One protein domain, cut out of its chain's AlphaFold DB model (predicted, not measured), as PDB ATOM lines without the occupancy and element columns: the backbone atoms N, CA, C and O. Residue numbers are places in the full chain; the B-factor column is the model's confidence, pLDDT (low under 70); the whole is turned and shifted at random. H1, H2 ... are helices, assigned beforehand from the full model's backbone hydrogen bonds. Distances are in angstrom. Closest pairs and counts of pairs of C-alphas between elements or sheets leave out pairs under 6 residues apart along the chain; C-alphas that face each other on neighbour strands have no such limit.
ATOM      1  N   SER A  22     156.652 124.623 154.543       60.44
ATOM      2  CA  SER A  22     156.593 125.947 155.168       60.44
ATOM      3  C   SER A  22     157.668 126.164 156.234       60.44
ATOM      4  O   SER A  22     157.823 127.297 156.678       60.44
ATOM      5  N   ALA A  23     158.408 125.121 156.637       61.00
ATOM      6  CA  ALA A  23     159.447 125.232 157.653       61.00
ATOM      7  C   ALA A  23     160.673 125.936 157.066       61.00
ATOM      8  O   ALA A  23     161.421 125.381 156.254       61.00
ATOM      9  N   LEU A  24     160.884 127.180 157.483       67.06
ATOM     10  CA  LEU A  24     162.021 127.973 157.043       67.06
ATOM     11  C   LEU A  24     163.165 127.819 158.054       67.06
ATOM     12  O   LEU A  24     162.973 127.906 159.261       67.06
ATOM     13  N   LEU A  25     164.396 127.615 157.577       66.44
ATOM     14  CA  LEU A  25     165.564 127.378 158.445       66.44
ATOM     15  C   LEU A  25     165.830 128.509 159.458       66.44
ATOM     16  O   LEU A  25     166.439 128.272 160.500       66.44
ATOM     17  N   PHE A  26     165.360 129.730 159.180       73.88
ATOM     18  CA  PHE A  26     165.494 130.866 160.094       73.88
ATOM     19  C   PHE A  26     164.516 130.816 161.276       73.88
ATOM     20  O   PHE A  26     164.679 131.573 162.232       73.88
ATOM     21  N   GLU A  27     163.507 129.946 161.248       78.06
ATOM     22  CA  GLU A  27     162.477 129.907 162.283       78.06
ATOM     23  C   GLU A  27     163.058 129.552 163.650       78.06
ATOM     24  O   GLU A  27     162.746 130.201 164.644       78.06
ATOM     25  N   PHE A  28     163.992 128.599 163.705       82.81
ATOM     26  CA  PHE A  28     164.678 128.244 164.948       82.81
ATOM     27  C   PHE A  28     165.597 129.358 165.465       82.81
ATOM     28  O   PHE A  28     165.713 129.546 166.675       82.81
ATOM     29  N   ALA A  29     166.209 130.128 164.564       86.06
ATOM     30  CA  ALA A  29     167.023 131.290 164.914       86.06
ATOM     31  C   ALA A  29     166.191 132.411 165.556       86.06
ATOM     32  O   ALA A  29     166.640 133.064 166.496       86.06
ATOM     33  N   VAL A  30     164.963 132.605 165.086       87.06
ATOM     34  CA  VAL A  30     164.002 133.542 165.676       87.06
ATOM     35  C   VAL A  30     163.478 133.011 167.011       87.06
ATOM     36  O   VAL A  30     163.539 133.695 168.032       87.06
ATOM     37  N   LEU A  31     163.007 131.759 167.026       86.69
ATOM     38  CA  LEU A  31     162.434 131.122 168.212       86.69
ATOM     39  C   LEU A  31     163.417 131.068 169.375       86.69
ATOM     40  O   LEU A  31     162.986 131.147 170.523       86.69
ATOM     41  N   ARG A  32     164.724 130.972 169.102       89.06
ATOM     42  CA  ARG A  32     165.766 130.966 170.131       89.06
ATOM     43  C   ARG A  32     165.599 132.107 171.132       89.06
ATOM     44  O   ARG A  32     165.646 131.845 172.330       89.06
ATOM     45  N   LEU A  33     165.366 133.336 170.663       89.88
ATOM     46  CA  LEU A  33     165.254 134.516 171.534       89.88
ATOM     47  C   LEU A  33     164.111 134.400 172.555       89.88
ATOM     48  O   LEU A  33     164.195 134.983 173.633       89.88
ATOM     49  N   HIS A  34     163.076 133.628 172.227       89.75
ATOM     50  CA  HIS A  34     161.898 133.418 173.069       89.75
ATOM     51  C   HIS A  34     162.008 132.140 173.902       89.75
ATOM     52  O   HIS A  34     161.705 132.136 175.092       89.75
ATOM     53  N   ALA A  35     162.470 131.049 173.300       91.56
ATOM     54  CA  ALA A  35     162.532 129.738 173.932       91.56
ATOM     55  C   ALA A  35     163.705 129.593 174.914       91.56
ATOM     56  O   ALA A  35     163.559 128.927 175.935       91.56
ATOM     57  N   GLU A  36     164.855 130.219 174.647       92.75
ATOM     58  CA  GLU A  36     166.040 130.155 175.513       92.75
ATOM     59  C   GLU A  36     165.751 130.613 176.964       92.75
ATOM     60  O   GLU A  36     166.010 129.821 177.876       92.75
ATOM     61  N   PRO A  37     165.140 131.791 177.230       93.88
ATOM     62  CA  PRO A  37     164.816 132.199 178.600       93.88
ATOM     63  C   PRO A  37     163.768 131.299 179.272       93.88
ATOM     64  O   PRO A  37     163.856 131.054 180.474       93.88
ATOM     65  N   ILE A  38     162.805 130.764 178.511       93.81
ATOM     66  CA  ILE A  38     161.773 129.857 179.038       93.81
ATOM     67  C   ILE A  38     162.409 128.536 179.486       93.81
ATOM     68  O   ILE A  38     162.166 128.071 180.599       93.81
ATOM     69  N   LEU A  39     163.262 127.948 178.644       94.69
ATOM     70  CA  LEU A  39     163.935 126.680 178.924       94.69
ATOM     71  C   LEU A  39     164.962 126.810 180.057       94.69
ATOM     72  O   LEU A  39     165.095 125.897 180.869       94.69
ATOM     73  N   MET A  40     165.655 127.950 180.156       94.12
ATOM     74  CA  MET A  40     166.544 128.245 181.288       94.12
ATOM     75  C   MET A  40     165.790 128.403 182.616       94.12
ATOM     76  O   MET A  40     166.374 128.167 183.673       94.12
ATOM     77  N   GLY A  41     164.509 128.778 182.572       94.62
ATOM     78  CA  GLY A  41     163.653 128.912 183.751       94.62
ATOM     79  C   GLY A  41     163.206 127.584 184.370       94.62
ATOM     80  O   GLY A  41     162.650 127.592 185.468       94.62
ATOM     81  N   VAL A  42     163.439 126.446 183.705       95.25
ATOM     82  CA  VAL A  42     163.006 125.133 184.201       95.25
ATOM     83  C   VAL A  42     163.869 124.695 185.399       95.25
ATOM     84  O   VAL A  42     165.095 124.597 185.270       95.25
ATOM     85  N   PRO A  43     163.269 124.399 186.571       94.81
ATOM     86  CA  PRO A  43     164.009 123.974 187.757       94.81
ATOM     87  C   PRO A  43     164.732 122.635 187.577       94.81
ATOM     88  O   PRO A  43     164.197 121.690 187.012       94.81
ATOM     89  N   ARG A  44     165.935 122.507 188.150       92.88
ATOM     90  CA  ARG A  44     166.757 121.277 188.082       92.88
ATOM     91  C   ARG A  44     166.173 120.064 188.803       92.88
ATOM     92  O   ARG A  44     166.637 118.951 188.590       92.88
ATOM     93  N   ASN A  45     165.221 120.287 189.699       94.81
ATOM     94  CA  ASN A  45     164.631 119.266 190.558       94.81
ATOM     95  C   ASN A  45     163.320 118.685 190.005       94.81
ATOM     96  O   ASN A  45     162.679 117.909 190.710       94.81
ATOM     97  N   CYS A  46     162.910 119.049 188.786       94.88
ATOM     98  CA  CYS A  46     161.734 118.475 188.142       94.88
ATOM     99  C   CYS A  46     162.133 117.411 187.099       94.88
ATOM    100  O   CYS A  46     163.222 117.488 186.517       94.88
ATOM    101  N   PRO A  47     161.279 116.402 186.852       93.81
ATOM    102  CA  PRO A  47     161.581 115.340 185.892       93.81
ATOM    103  C   PRO A  47     161.773 115.868 184.459       93.81
ATOM    104  O   PRO A  47     162.566 115.319 183.690       93.81
ATOM    105  N   GLU A  48     161.124 116.981 184.116       95.00
ATOM    106  CA  GLU A  48     161.180 117.617 182.798       95.00
ATOM    107  C   GLU A  48     162.499 118.358 182.527       95.00
ATOM    108  O   GLU A  48     162.761 118.725 181.380       95.00
ATOM    109  N   TYR A  49     163.358 118.566 183.535       95.69
ATOM    110  CA  TYR A  49     164.610 119.312 183.364       95.69
ATOM    111  C   TYR A  49     165.520 118.703 182.293       95.69
ATOM    112  O   TYR A  49     166.167 119.418 181.529       95.69
ATOM    113  N   SER A  50     165.555 117.371 182.222       96.06
ATOM    114  CA  SER A  50     166.342 116.635 181.230       96.06
ATOM    115  C   SER A  50     165.929 116.986 179.794       96.06
ATOM    116  O   SER A  50     166.783 117.296 178.959       96.06
ATOM    117  N   GLU A  51     164.624 117.035 179.529       96.62
ATOM    118  CA  GLU A  51     164.073 117.422 178.232       96.62
ATOM    119  C   GLU A  51     164.249 118.915 177.958       96.62
ATOM    120  O   GLU A  51     164.672 119.288 176.862       96.62
ATOM    121  N   ALA A  52     164.025 119.773 178.956       96.06
ATOM    122  CA  ALA A  52     164.258 121.208 178.821       96.06
ATOM    123  C   ALA A  52     165.719 121.509 178.448       96.06
ATOM    124  O   ALA A  52     165.989 122.295 177.539       96.06
ATOM    125  N   TYR A  53     166.671 120.822 179.085       95.75
ATOM    126  CA  TYR A  53     168.091 120.948 178.782       95.75
ATOM    127  C   TYR A  53     168.442 120.418 177.384       95.75
ATOM    128  O   TYR A  53     169.232 121.035 176.666       95.75
ATOM    129  N   ARG A  54     167.836 119.301 176.958       96.75
ATOM    130  CA  ARG A  54     168.008 118.758 175.602       96.75
ATOM    131  C   ARG A  54     167.536 119.754 174.540       96.75
ATOM    132  O   ARG A  54     168.253 119.981 173.564       96.75
ATOM    133  N   LEU A  55     166.370 120.367 174.742       95.31
ATOM    134  CA  LEU A  55     165.820 121.398 173.857       95.31
ATOM    135  C   LEU A  55     166.675 122.671 173.867       95.31
ATOM    136  O   LEU A  55     166.958 123.221 172.805       95.31
ATOM    137  N   LEU A  56     167.158 123.091 175.039       94.69
ATOM    138  CA  LEU A  56     168.051 124.242 175.177       94.69
ATOM    139  C   LEU A  56     169.360 124.027 174.406       94.69
ATOM    140  O   LEU A  56     169.825 124.915 173.695       94.69
ATOM    141  N   LYS A  57     169.942 122.828 174.499       94.31
ATOM    142  CA  LYS A  57     171.144 122.466 173.740       94.31
ATOM    143  C   LYS A  57     170.879 122.411 172.238       94.31
ATOM    144  O   LYS A  57     171.737 122.804 171.464       94.31
ATOM    145  N   PHE A  58     169.715 121.919 171.822       93.25
ATOM    146  CA  PHE A  58     169.336 121.903 170.413       93.25
ATOM    147  C   PHE A  58     169.210 123.323 169.849       93.25
ATOM    148  O   PHE A  58     169.764 123.621 168.793       93.25
ATOM    149  N   ILE A  59     168.522 124.217 170.561       91.44
ATOM    150  CA  ILE A  59     168.261 125.563 170.051       91.44
ATOM    151  C   ILE A  59     169.491 126.480 170.124       91.44
ATOM    152  O   ILE A  59     169.601 127.434 169.354       91.44
ATOM    153  N   SER A  60     170.459 126.176 170.994       89.50
ATOM    154  CA  SER A  60     171.692 126.959 171.120       89.50
ATOM    155  C   SER A  60     172.619 126.862 169.901       89.50
ATOM    156  O   SER A  60     173.476 127.732 169.735       89.50
ATOM    157  N   TYR A  61     172.420 125.871 169.022       90.94
ATOM    158  CA  TYR A  61     173.161 125.743 167.763       90.94
ATOM    159  C   TYR A  61     172.786 126.800 166.714       90.94
ATOM    160  O   TYR A  61     173.537 126.993 165.759       90.94
ATOM    161  N   PHE A  62     171.659 127.500 166.872       88.94
ATOM    162  CA  PHE A  62     171.193 128.499 165.907       88.94
ATOM    163  C   PHE A  62     171.641 129.907 166.300       88.94
ATOM    164  O   PHE A  62     171.493 130.315 167.451       88.94
ATOM    165  N   THR A  63     172.151 130.689 165.349       89.25
ATOM    166  CA  THR A  63     172.444 132.113 165.572       89.25
ATOM    167  C   THR A  63     171.134 132.885 165.739       89.25
ATOM    168  O   THR A  63     170.296 132.794 164.848       89.25
ATOM    169  N   PRO A  64     170.924 133.638 166.835       87.31
ATOM    170  CA  PRO A  64     169.661 134.330 167.060       87.31
ATOM    171  C   PRO A  64     169.412 135.430 166.019       87.31
ATOM    172  O   PRO A  64     170.310 136.217 165.713       87.31
ATOM    173  N   VAL A  65     168.175 135.517 165.527       85.88
ATOM    174  CA  VAL A  65     167.711 136.534 164.565       85.88
ATOM    175  C   VAL A  65     166.568 137.331 165.185       85.88
ATOM    176  O   VAL A  65     165.707 136.770 165.854       85.88
ATOM    177  N   LYS A  66     166.558 138.654 164.987       80.19
ATOM    178  CA  LYS A  66     165.543 139.542 165.574       80.19
ATOM    179  C   LYS A  66     164.204 139.429 164.841       80.19
ATOM    180  O   LYS A  66     164.156 139.470 163.615       80.19
ATOM    181  N   ASP A  67     163.111 139.493 165.597       72.88
ATOM    182  CA  ASP A  67     161.732 139.365 165.096       72.88
ATOM    183  C   ASP A  67     161.316 140.377 164.008       72.88
ATOM    184  O   ASP A  67     160.328 140.178 163.294       72.88
ATOM    185  N   LYS A  68     162.046 141.492 163.869       69.69
ATOM    186  CA  LYS A  68     161.780 142.524 162.851       69.69
ATOM    187  C   LYS A  68     162.050 142.045 161.423       69.69
ATOM    188  O   LYS A  68     161.515 142.637 160.493       69.69
ATOM    189  N   GLU A  69     162.846 140.995 161.260       67.56
ATOM    190  CA  GLU A  69     163.206 140.447 159.949       67.56
ATOM    191  C   GLU A  69     162.234 139.354 159.480       67.56
ATOM    192  O   GLU A  69     162.325 138.893 158.345       67.56
ATOM    193  N   ILE A  70     161.269 138.958 160.320       75.12
ATOM    194  CA  ILE A  70     160.294 137.924 159.968       75.12
ATOM    195  C   ILE A  70     159.247 138.509 159.010       75.12
ATOM    196  O   ILE A  70     158.555 139.469 159.387       75.12
ATOM    197  N   PRO A  71     159.035 137.902 157.831       74.50
ATOM    198  CA  PRO A  71     157.945 138.278 156.943       74.50
ATOM    199  C   PRO A  71     156.588 138.227 157.664       74.50
ATOM    200  O   PRO A  71     156.333 137.304 158.440       74.50
ATOM    201  N   PRO A  72     155.673 139.173 157.409       69.69
ATOM    202  CA  PRO A  72     154.365 139.201 158.066       69.69
ATOM    203  C   PRO A  72     153.443 138.039 157.647       69.69
ATOM    204  O   PRO A  72     152.399 137.824 158.262       69.69
ATOM    205  N   THR A  73     153.831 137.290 156.613       70.25
ATOM    206  CA  THR A  73     153.178 136.070 156.122       70.25
ATOM    207  C   THR A  73     153.718 134.785 156.757       70.25
ATOM    208  O   THR A  73     153.214 133.709 156.454       70.25
ATOM    209  N   SER A  74     154.746 134.859 157.610       73.19
ATOM    210  CA  SER A  74     155.259 133.683 158.321       73.19
ATOM    211  C   SER A  74     154.258 133.210 159.374       73.19
ATOM    212  O   SER A  74     153.754 134.016 160.154       73.19
ATOM    213  N   LEU A  75     154.045 131.894 159.458       73.25
ATOM    214  CA  LEU A  75     153.224 131.267 160.502       73.25
ATOM    215  C   LEU A  75     153.765 131.526 161.915       73.25
ATOM    216  O   LEU A  75     152.989 131.588 162.863       73.25
ATOM    217  N   LEU A  76     155.068 131.794 162.078       74.00
ATOM    218  CA  LEU A  76     155.622 132.199 163.376       74.00
ATOM    219  C   LEU A  76     154.956 133.455 163.951       74.00
ATOM    220  O   LEU A  76     154.941 133.644 165.167       74.00
ATOM    221  N   ARG A  77     154.377 134.310 163.099       79.06
ATOM    222  CA  ARG A  77     153.628 135.495 163.528       79.06
ATOM    223  C   ARG A  77     152.353 135.157 164.306       79.06
ATOM    224  O   ARG A  77     151.839 136.044 164.981       79.06
ATOM    225  N   GLU A  78     151.859 133.919 164.264       77.75
ATOM    226  CA  GLU A  78     150.765 133.465 165.137       77.75
ATOM    227  C   GLU A  78     151.205 133.397 166.606       77.75
ATOM    228  O   GLU A  78     150.441 133.755 167.498       77.75
ATOM    229  N   PHE A  79     152.461 133.019 166.859       78.00
ATOM    230  CA  PHE A  79     153.023 132.927 168.211       78.00
ATOM    231  C   PHE A  79     153.664 134.240 168.674       78.00
ATOM    232  O   PHE A  79     153.621 134.567 169.857       78.00
ATOM    233  N   LEU A  80     154.263 134.991 167.746       76.81
ATOM    234  CA  LEU A  80     155.035 136.207 168.039       76.81
ATOM    235  C   LEU A  80     154.239 137.508 167.834       76.81
ATOM    236  O   LEU A  80     154.702 138.587 168.202       76.81
ATOM    237  N   GLY A  81     153.053 137.426 167.229       73.44
ATOM    238  CA  GLY A  81     152.251 138.580 166.828       73.44
ATOM    239  C   GLY A  81     152.759 139.280 165.559       73.44
ATOM    240  O   GLY A  81     153.861 139.035 165.058       73.44
ATOM    241  N   GLY A  82     151.936 140.187 165.014       69.31
ATOM    242  CA  GLY A  82     152.233 140.929 163.776       69.31
ATOM    243  C   GLY A  82     151.889 140.176 162.485       69.31
ATOM    244  O   GLY A  82     152.444 140.484 161.430       69.31
ATOM    245  N   SER A  83     151.011 139.174 162.570       68.12
ATOM    246  CA  SER A  83     150.523 138.426 161.411       68.12
ATOM    247  C   SER A  83     149.645 139.303 160.521       68.12
ATOM    248  O   SER A  83     148.834 140.087 161.014       68.12
ATOM    249  N   SER A  84     149.790 139.161 159.203       66.06
ATOM    250  CA  SER A  84     148.839 139.738 158.239       66.06
ATOM    251  C   SER A  84     147.561 138.911 158.079       66.06
ATOM    252  O   SER A  84     146.616 139.381 157.444       66.06
ATOM    253  N   PHE A  85     147.506 137.705 158.652       68.31
ATOM    254  CA  PHE A  85     146.300 136.885 158.647       68.31
ATOM    255  C   PHE A  85     145.305 137.403 159.692       68.31
ATOM    256  O   PHE A  85     145.639 137.555 160.868       68.31
ATOM    257  N   LYS A  86     144.077 137.684 159.249       57.41
ATOM    258  CA  LYS A  86     142.929 137.937 160.125       57.41
ATOM    259  C   LYS A  86     142.130 136.640 160.231       57.41
ATOM    260  O   LYS A  86     141.708 136.128 159.195       57.41
ATOM    261  N   TYR A  87     141.971 136.137 161.452       56.81
ATOM    262  CA  TYR A  87     141.080 135.025 161.794       56.81
ATOM    263  C   TYR A  87     139.707 135.548 162.214       56.81
ATOM    264  O   TYR A  87     139.660 136.657 162.801       56.81
TER     265      TYR A  87
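AT A GLANCE: This is residues 22 to 87 of the 87 residues of the protein "Uridine kinase" of Bacteroides pyogenes JCM 6292 (UniProt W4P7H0). A helical hairpin of H1 and H2 makes one end of an elongated model, and a long loop runs from it past the first residues of H1 to a short helix, H3, at the other end. The printed part has 66 residues with three named helices, H1, H2, H3 in chain order, and no named strand; the class is all helix, with 29 residues in helices, under half. It is loose, with a radius of gyration of the C-alphas of 13.7 A and spans of 41 by 26 by 19 A.

HOW THE PARTS SIT: H1, residues 27 to 40, touches H2, residues 49 to 59, closest at the C-alphas of Leu 39 and Ala 52, 5.5 A apart. This hairpin has a shallow tilt of 30 degrees, opposite ways. H3, residues 77 to 80, is apart from both. Every O i to N i+4 pair is within hydrogen-bond range in H2, 6 of 10 in H1; H3 is too short for such a pair.

IN THESE COORDINATES: H1 is 19.5 A long from C-alpha 27 at (162.477, 129.907, 162.283); H2 is 15.2 A. H3 ends at C-alpha 80, (155.035, 136.207, 168.039).

THE WHOLE: The printed part has no cut. The link H2 to H3, residues 60 to 76, is long. Residues 22 to 25, 68 to 69, 72 and 82 to 87 have pLDDT under 70.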